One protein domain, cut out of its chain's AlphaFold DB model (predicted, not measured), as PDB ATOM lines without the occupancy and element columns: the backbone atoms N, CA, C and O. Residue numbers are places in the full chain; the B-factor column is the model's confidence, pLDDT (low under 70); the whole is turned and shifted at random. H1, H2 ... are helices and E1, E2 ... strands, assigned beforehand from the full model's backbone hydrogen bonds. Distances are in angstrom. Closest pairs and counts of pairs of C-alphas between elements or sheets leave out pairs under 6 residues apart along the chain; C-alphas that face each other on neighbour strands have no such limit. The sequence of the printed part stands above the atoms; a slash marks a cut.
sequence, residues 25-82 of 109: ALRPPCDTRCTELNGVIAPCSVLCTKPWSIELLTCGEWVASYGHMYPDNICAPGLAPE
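This is residues 25 to 82 of the 109 residues of an uncharacterized protein of Corallococcus sicarius (UniProt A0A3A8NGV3). There is little regular structure: a small, mostly looped body in which a hairpin of two short strands, E1 and E2, has the short helix H1 and the longer H2 close by. Two long loops, residues 34 to 46 and 67 to 82, are tied together by a short parallel pairing of residues 42 to 43 with 75 to 76. The printed part has 58 residues, 18 in named elements, in the order H1, E1, E2, H2; the class is mixed, the sheet antiparallel. It is compact, radius of gyration of the C-alphas 10.4 A, spanning 29 by 26 by 20 A.

H1, residues 30 to 33, begins at C-alpha (41.831, -16.069, 44.587). E1 is residues 47 to 49, 7.1 A; E2 is 56 to 58, 7.2 A. H2, residues 59 to 66, 10.1 A, ends at (34.739, -21.459, 48.988).

E1 and E2 are antiparallel at 137 degrees, with N 48 and O 57 2.9 A apart, within hydrogen-bond range. H1 and H2 only just touch, with 3 pairs of C-alphas within 8 A, closest Cys 30 and Cys 59 at 6.6 A. In H2 every O i to N i+4 pair is within hydrogen-bond range; H1 is too short for one.

The printed part has no cut. H1 to E1 is a long link. Residues 25 to 26 and 78 to 82 have pLDDT under 70.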
ATOM      1  N   ALA A  25      44.162  -2.591  37.912       64.06
ATOM      2  CA  ALA A  25      45.082  -3.094  38.923       64.06
ATOM      3  C   ALA A  25      44.358  -3.995  39.948       64.06
ATOM      4  O   ALA A  25      44.524  -3.852  41.157       64.06
ATOM      5  N   LEU A  26      43.494  -4.890  39.468       67.81
ATOM      6  CA  LEU A  26      42.912  -5.973  40.224       67.81
ATOM      7  C   LEU A  26      44.047  -6.914  40.597       67.81
ATOM      8  O   LEU A  26      44.853  -7.334  39.761       67.81
ATOM      9  N   ARG A  27      44.093  -7.254  41.882       81.44
ATOM     10  CA  ARG A  27      44.956  -8.324  42.360       81.44
ATOM     11  C   ARG A  27      44.627  -9.627  41.628       81.44
ATOM     12  O   ARG A  27      43.486  -9.799  41.189       81.44
ATOM     13  N   PRO A  28      45.593 -10.556  41.530       88.19
ATOM     14  CA  PRO A  28      45.338 -11.869  40.958       88.19
ATOM     15  C   PRO A  28      44.140 -12.545  41.641       88.19
ATOM     16  O   PRO A  28      43.901 -12.318  42.836       88.19
ATOM     17  N   PRO A  29      43.375 -13.351  40.891       91.19
ATOM     18  CA  PRO A  29      42.156 -13.939  41.403       91.19
ATOM     19  C   PRO A  29      42.464 -15.040  42.434       91.19
ATOM     20  O   PRO A  29      43.504 -15.705  42.371       91.19
ATOM     21  N   CYS A  30      41.593 -15.192  43.434       92.19
ATOM     22  CA  CYS A  30      41.831 -16.069  44.587       92.19
ATOM     23  C   CYS A  30      41.934 -17.559  44.229       92.19
ATOM     24  O   CYS A  30      42.673 -18.290  44.880       92.19
ATOM     25  N   ASP A  31      41.252 -17.999  43.172       91.06
ATOM     26  CA  ASP A  31      41.316 -19.364  42.631       91.06
ATOM     27  C   ASP A  31      42.660 -19.710  41.982       91.06
ATOM     28  O   ASP A  31      42.931 -20.875  41.733       91.06
ATOM     29  N   THR A  32      43.488 -18.704  41.695       90.25
ATOM     30  CA  THR A  32      44.858 -18.894  41.202       90.25
ATOM     31  C   THR A  32      45.888 -18.555  42.277       90.25
ATOM     32  O   THR A  32      46.971 -19.135  42.329       90.25
ATOM     33  N   ARG A  33      45.596 -17.561  43.127       90.38
ATOM     34  CA  ARG A  33      46.559 -17.042  44.106       90.38
ATOM     35  C   ARG A  33      46.654 -17.891  45.370       90.38
ATOM     36  O   ARG A  33      47.719 -17.906  45.979       90.38
ATOM     37  N   CYS A  34      45.567 -18.552  45.755       92.00
ATOM     38  CA  CYS A  34      45.475 -19.348  46.978       92.00
ATOM     39  C   CYS A  34      45.635 -20.849  46.709       92.00
ATOM     40  O   CYS A  34      45.129 -21.660  47.471       92.00
ATOM     41  N   THR A  35      46.291 -21.214  45.610       90.94
ATOM     42  CA  THR A  35      46.586 -22.598  45.229       90.94
ATOM     43  C   THR A  35      48.051 -22.898  45.534       90.94
ATOM     44  O   THR A  35      48.898 -22.002  45.475       90.94
ATOM     45  N   GLU A  36      48.373 -24.155  45.836       85.44
ATOM     46  CA  GLU A  36      49.767 -24.589  45.930       85.44
ATOM     47  C   GLU A  36      50.422 -24.555  44.543       85.44
ATOM     48  O   GLU A  36      50.080 -25.325  43.645       85.44
ATOM     49  N   LEU A  37      51.383 -23.649  44.359       79.44
ATOM     50  CA  LEU A  37      52.128 -23.520  43.110       79.44
ATOM     51  C   LEU A  37      53.573 -23.945  43.347       79.44
ATOM     52  O   LEU A  37      54.303 -23.303  44.097       79.44
ATOM     53  N   ASN A  38      54.001 -25.017  42.676       80.31
ATOM     54  CA  ASN A  38      55.368 -25.552  42.758       80.31
ATOM     55  C   ASN A  38      55.828 -25.886  44.194       80.31
ATOM     56  O   ASN A  38      56.980 -25.633  44.542       80.31
ATOM     57  N   GLY A  39      54.940 -26.423  45.037       81.06
ATOM     58  CA  GLY A  39      55.266 -26.738  46.433       81.06
ATOM     59  C   GLY A  39      55.216 -25.539  47.385       81.06
ATOM     60  O   GLY A  39      55.600 -25.659  48.547       81.06
ATOM     61  N   VAL A  40      54.790 -24.366  46.904       84.19
ATOM     62  CA  VAL A  40      54.684 -23.145  47.709       84.19
ATOM     63  C   VAL A  40      53.218 -22.866  48.013       84.19
ATOM     64  O   VAL A  40      52.424 -22.597  47.110       84.19
ATOM     65  N   ILE A  41      52.878 -22.897  49.300       89.44
ATOM     66  CA  ILE A  41      51.542 -22.580  49.811       89.44
ATOM     67  C   ILE A  41      51.463 -21.081  50.112       89.44
ATOM     68  O   ILE A  41      52.345 -20.516  50.762       89.44
ATOM     69  N   ALA A  42      50.394 -20.426  49.658       89.88
ATOM     70  CA  ALA A  42      50.176 -19.013  49.937       89.88
ATOM     71  C   ALA A  42      49.860 -18.767  51.431       89.88
ATOM     72  O   ALA A  42      49.122 -19.544  52.043       89.88
ATOM     73  N   PRO A  43      50.343 -17.662  52.029       91.81
ATOM     74  CA  PRO A  43      49.885 -17.230  53.344       91.81
ATOM     75  C   PRO A  43      48.380 -16.947  53.339       91.81
ATOM     76  O   PRO A  43      47.877 -16.279  52.433       91.81
ATOM     77  N   CYS A  44      47.665 -17.352  54.389       92.81
ATOM     78  CA  CYS A  44      46.241 -17.047  54.534       92.81
ATOM     79  C   CYS A  44      45.957 -15.537  54.610       92.81
ATOM     80  O   CYS A  44      44.841 -15.129  54.325       92.81
ATOM     81  N   SER A  45      46.955 -14.708  54.936       92.62
ATOM     82  CA  SER A  45      46.870 -13.241  54.968       92.62
ATOM     83  C   SER A  45      46.986 -12.572  53.589       92.62
ATOM     84  O   SER A  45      46.749 -11.370  53.468       92.62
ATOM     85  N   VAL A  46      47.338 -13.309  52.527       91.88
ATOM     86  CA  VAL A  46      47.475 -12.736  51.179       91.88
ATOM     87  C   VAL A  46      46.118 -12.293  50.648       91.88
ATOM     88  O   VAL A  46      45.203 -13.100  50.536       91.88
ATOM     89  N   LEU A  47      46.017 -11.021  50.247       93.00
ATOM     90  CA  LEU A  47      44.836 -10.506  49.551       93.00
ATOM     91  C   LEU A  47      44.840 -10.901  48.073       93.00
ATOM     92  O   LEU A  47      45.862 -10.776  47.381       93.00
ATOM     93  N   CYS A  48      43.663 -11.271  47.593       92.06
ATOM     94  CA  CYS A  48      43.347 -11.634  46.220       92.06
ATOM     95  C   CYS A  48      41.965 -11.083  45.839       92.06
ATOM     96  O   CYS A  48      41.199 -10.642  46.699       92.06
ATOM     97  N   THR A  49      41.655 -11.075  44.542       93.94
ATOM     98  CA  THR A  49      40.330 -10.653  44.065       93.94
ATOM     99  C   THR A  49      39.435 -11.871  43.893       93.94
ATOM    100  O   THR A  49      39.855 -12.890  43.342       93.94
ATOM    101  N   LYS A  50      38.178 -11.786  44.316       91.81
ATOM    102  CA  LYS A  50      37.202 -12.835  44.015       91.81
ATOM    103  C   LYS A  50      37.031 -12.972  42.487       91.81
ATOM    104  O   LYS A  50      36.780 -11.962  41.841       91.81
ATOM    105  N   PRO A  51      37.090 -14.173  41.881       85.81
ATOM    106  CA  PRO A  51      37.231 -14.307  40.419       85.81
ATOM    107  C   PRO A  51      36.058 -13.753  39.580       85.81
ATOM    108  O   PRO A  51      36.200 -13.545  38.379       85.81
ATOM    109  N   TRP A  52      34.897 -13.508  40.196       84.69
ATOM    110  CA  TRP A  52      33.668 -13.018  39.541       84.69
ATOM    111  C   TRP A  52      33.149 -11.719  40.178       84.69
ATOM    112  O   TRP A  52      31.985 -11.352  40.021       84.69
ATOM    113  N   SER A  53      33.996 -11.041  40.946       86.19
ATOM    114  CA  SER A  53      33.682  -9.786  41.624       86.19
ATOM    115  C   SER A  53      34.923  -8.887  41.633       86.19
ATOM    116  O   SER A  53      36.009  -9.293  41.238       86.19
ATOM    117  N   ILE A  54      34.759  -7.642  42.066       84.88
ATOM    118  CA  ILE A  54      35.872  -6.726  42.370       84.88
ATOM    119  C   ILE A  54      36.232  -6.743  43.861       84.88
ATOM    120  O   ILE A  54      37.074  -5.975  44.311       84.88
ATOM    121  N   GLU A  55      35.545  -7.582  44.629       90.69
ATOM    122  CA  GLU A  55      35.741  -7.752  46.060       90.69
ATOM    123  C   GLU A  55      37.139  -8.309  46.351       90.69
ATOM    124  O   GLU A  55      37.539  -9.336  45.788       90.69
ATOM    125  N   LEU A  56      37.872  -7.617  47.228       92.31
ATOM    126  CA  LEU A  56      39.145  -8.082  47.765       92.31
ATOM    127  C   LEU A  56      38.902  -8.824  49.073       92.31
ATOM    128  O   LEU A  56      38.183  -8.334  49.940       92.31
ATOM    129  N   LEU A  57      39.560  -9.965  49.218       93.69
ATOM    130  CA  LEU A  57      39.515 -10.790  50.418       93.69
ATOM    131  C   LEU A  57      40.827 -11.553  50.583       93.69
ATOM    132  O   LEU A  57      41.655 -11.609  49.667       93.69
ATOM    133  N   THR A  58      41.048 -12.102  51.768       94.50
ATOM    134  CA  THR A  58      42.255 -12.872  52.083       94.50
ATOM    135  C   THR A  58      42.139 -14.326  51.624       94.50
ATOM    136  O   THR A  58      41.045 -14.887  51.570       94.50
ATOM    137  N   CYS A  59      43.261 -14.993  51.342       93.62
ATOM    138  CA  CYS A  59      43.246 -16.425  51.032       93.62
ATOM    139  C   CYS A  59      42.606 -17.263  52.149       93.62
ATOM    140  O   CYS A  59      41.929 -18.244  51.853       93.62
ATOM    141  N   GLY A  60      42.752 -16.856  53.412       94.12
ATOM    142  CA  GLY A  60      42.064 -17.480  54.542       94.12
ATOM    143  C   GLY A  60      40.544 -17.399  54.417       94.12
ATOM    144  O   GLY A  60      39.864 -18.419  54.509       94.12
ATOM    145  N   GLU A  61      40.005 -16.211  54.135       94.75
ATOM    146  CA  GLU A  61      38.563 -16.016  53.922       94.75
ATOM    147  C   GLU A  61      38.052 -16.754  52.678       94.75
ATOM    148  O   GLU A  61      36.960 -17.332  52.705       94.75
ATOM    149  N   TRP A  62      38.844 -16.772  51.601       94.69
ATOM    150  CA  TRP A  62      38.528 -17.499  50.372       94.69
ATOM    151  C   TRP A  62      38.381 -18.996  50.629       94.69
ATOM    152  O   TRP A  62      37.357 -19.584  50.283       94.69
ATOM    153  N   VAL A  63      39.385 -19.609  51.259       93.94
ATOM    154  CA  VAL A  63      39.408 -21.047  51.551       93.94
ATOM    155  C   VAL A  63      38.308 -21.404  52.551       93.94
ATOM    156  O   VAL A  63      37.598 -22.386  52.341       93.94
ATOM    157  N   ALA A  64      38.079 -20.581  53.578       94.31
ATOM    158  CA  ALA A  64      37.006 -20.808  54.547       94.31
ATOM    159  C   ALA A  64      35.605 -20.769  53.907       94.31
ATOM    160  O   ALA A  64      34.738 -21.564  54.264       94.31
ATOM    161  N   SER A  65      35.383 -19.869  52.946       94.50
ATOM    162  CA  SER A  65      34.064 -19.667  52.329       94.50
ATOM    163  C   SER A  65      33.817 -20.579  51.120       94.50
ATOM    164  O   SER A  65      32.704 -21.064  50.919       94.50
ATOM    165  N   TYR A  66      34.848 -20.820  50.305       92.00
ATOM    166  CA  TYR A  66      34.739 -21.459  48.988       92.00
ATOM    167  C   TYR A  66      35.642 -22.687  48.817       92.00
ATOM    168  O   TYR A  66      35.570 -23.333  47.774       92.00
ATOM    169  N   GLY A  67      36.453 -23.069  49.811       88.19
ATOM    170  CA  GLY A  67      37.379 -24.209  49.707       88.19
ATOM    171  C   GLY A  67      36.697 -25.542  49.387       88.19
ATOM    172  O   GLY A  67      37.277 -26.396  48.729       88.19
ATOM    173  N   HIS A  68      35.416 -25.697  49.739       89.56
ATOM    174  CA  HIS A  68      34.624 -26.872  49.359       89.56
ATOM    175  C   HIS A  68      34.364 -26.982  47.843       89.56
ATOM    176  O   HIS A  68      34.155 -28.083  47.342       89.56
ATOM    177  N   MET A  69      34.361 -25.861  47.113       90.69
ATOM    178  CA  MET A  69      34.233 -25.833  45.649       90.69
ATOM    179  C   MET A  69      35.590 -25.938  44.946       90.69
ATOM    180  O   MET A  69      35.643 -26.317  43.779       90.69
ATOM    181  N   TYR A  70      36.672 -25.595  45.647       88.62
ATOM    182  CA  TYR A  70      38.023 -25.527  45.106       88.62
ATOM    183  C   TYR A  70      39.002 -26.249  46.043       88.62
ATOM    184  O   TYR A  70      39.681 -25.591  46.833       88.62
ATOM    185  N   PRO A  71      39.072 -27.590  45.983       86.38
ATOM    186  CA  PRO A  71      39.844 -28.388  46.937       86.38
ATOM    187  C   PRO A  71      41.358 -28.147  46.853       86.38
ATOM    188  O   PRO A  71      42.062 -28.373  47.831       86.38
ATOM    189  N   ASP A  72      41.846 -27.656  45.712       88.88
ATOM    190  CA  ASP A  72      43.258 -27.313  45.509       88.88
ATOM    191  C   ASP A  72      43.634 -25.960  46.136       88.88
ATOM    192  O   ASP A  72      44.815 -25.611  46.231       88.88
ATOM    193  N   ASN A  73      42.638 -25.176  46.566       90.94
ATOM    194  CA  ASN A  73      42.882 -23.906  47.228       90.94
ATOM    195  C   ASN A  73      43.179 -24.150  48.701       90.94
ATOM    196  O   ASN A  73      42.296 -24.488  49.491       90.94
ATOM    197  N   ILE A  74      44.434 -23.930  49.066       92.00
ATOM    198  CA  ILE A  74      44.948 -24.086  50.414       92.00
ATOM    199  C   ILE A  74      45.780 -22.868  50.787       92.00
ATOM    200  O   ILE A  74      46.433 -22.235  49.958       92.00
ATOM    201  N   CYS A  75      45.777 -22.538  52.068       92.00
ATOM    202  CA  CYS A  75      46.650 -21.510  52.597       92.00
ATOM    203  C   CYS A  75      47.264 -21.978  53.910       92.00
ATOM    204  O   CYS A  75      46.673 -22.770  54.645       92.00
ATOM    205  N   ALA A  76      48.461 -21.483  54.195       90.94
ATOM    206  CA  ALA A  76      49.136 -21.711  55.460       90.94
ATOM    207  C   ALA A  76      49.019 -20.450  56.325       90.94
ATOM    208  O   ALA A  76      49.093 -19.336  55.794       90.94
ATOM    209  N   PRO A  77      48.874 -20.576  57.653       86.38
ATOM    210  CA  PRO A  77      49.090 -19.452  58.552       86.38
ATOM    211  C   PRO A  77      50.498 -18.899  58.298       86.38
ATOM    212  O   PRO A  77      51.490 -19.595  58.494       86.38
ATOM    213  N   GLY A  78      50.587 -17.674  57.791       65.19
ATOM    214  CA  GLY A  78      51.851 -17.021  57.471       65.19
ATOM    215  C   GLY A  78      51.815 -15.594  57.985       65.19
ATOM    216  O   GLY A  78      50.816 -14.894  57.779       65.19
ATOM    217  N   LEU A  79      52.884 -15.199  58.684       53.72
ATOM    218  CA  LEU A  79      53.072 -13.856  59.231       53.72
ATOM    219  C   LEU A  79      52.778 -12.832  58.128       53.72
ATOM    220  O   LEU A  79      53.297 -12.941  57.016       53.72
ATOM    221  N   ALA A  80      51.875 -11.896  58.415       50.34
ATOM    222  CA  ALA A  80      51.512 -10.830  57.493       50.34
ATOM    223  C   ALA A  80      52.777 -10.123  56.964       50.34
ATOM    224  O   ALA A  80      53.752  -9.994  57.711       50.34
ATOM    225  N   PRO A  81      52.791  -9.646  55.709       47.84
ATOM    226  CA  PRO A  81      53.934  -8.937  55.149       47.84
ATOM    227  C   PRO A  81      54.027  -7.499  55.690       47.84
ATOM    228  O   PRO A  81      54.094  -6.572  54.906       47.84
ATOM    229  N   GLU A  82      54.006  -7.314  57.011       48.09
ATOM    230  CA  GLU A  82      54.310  -6.060  57.719       48.09
ATOM    231  C   GLU A  82      54.178  -6.245  59.243       48.09
ATOM    232  O   GLU A  82      53.431  -5.550  59.921       48.09
TER     233      GLU A  82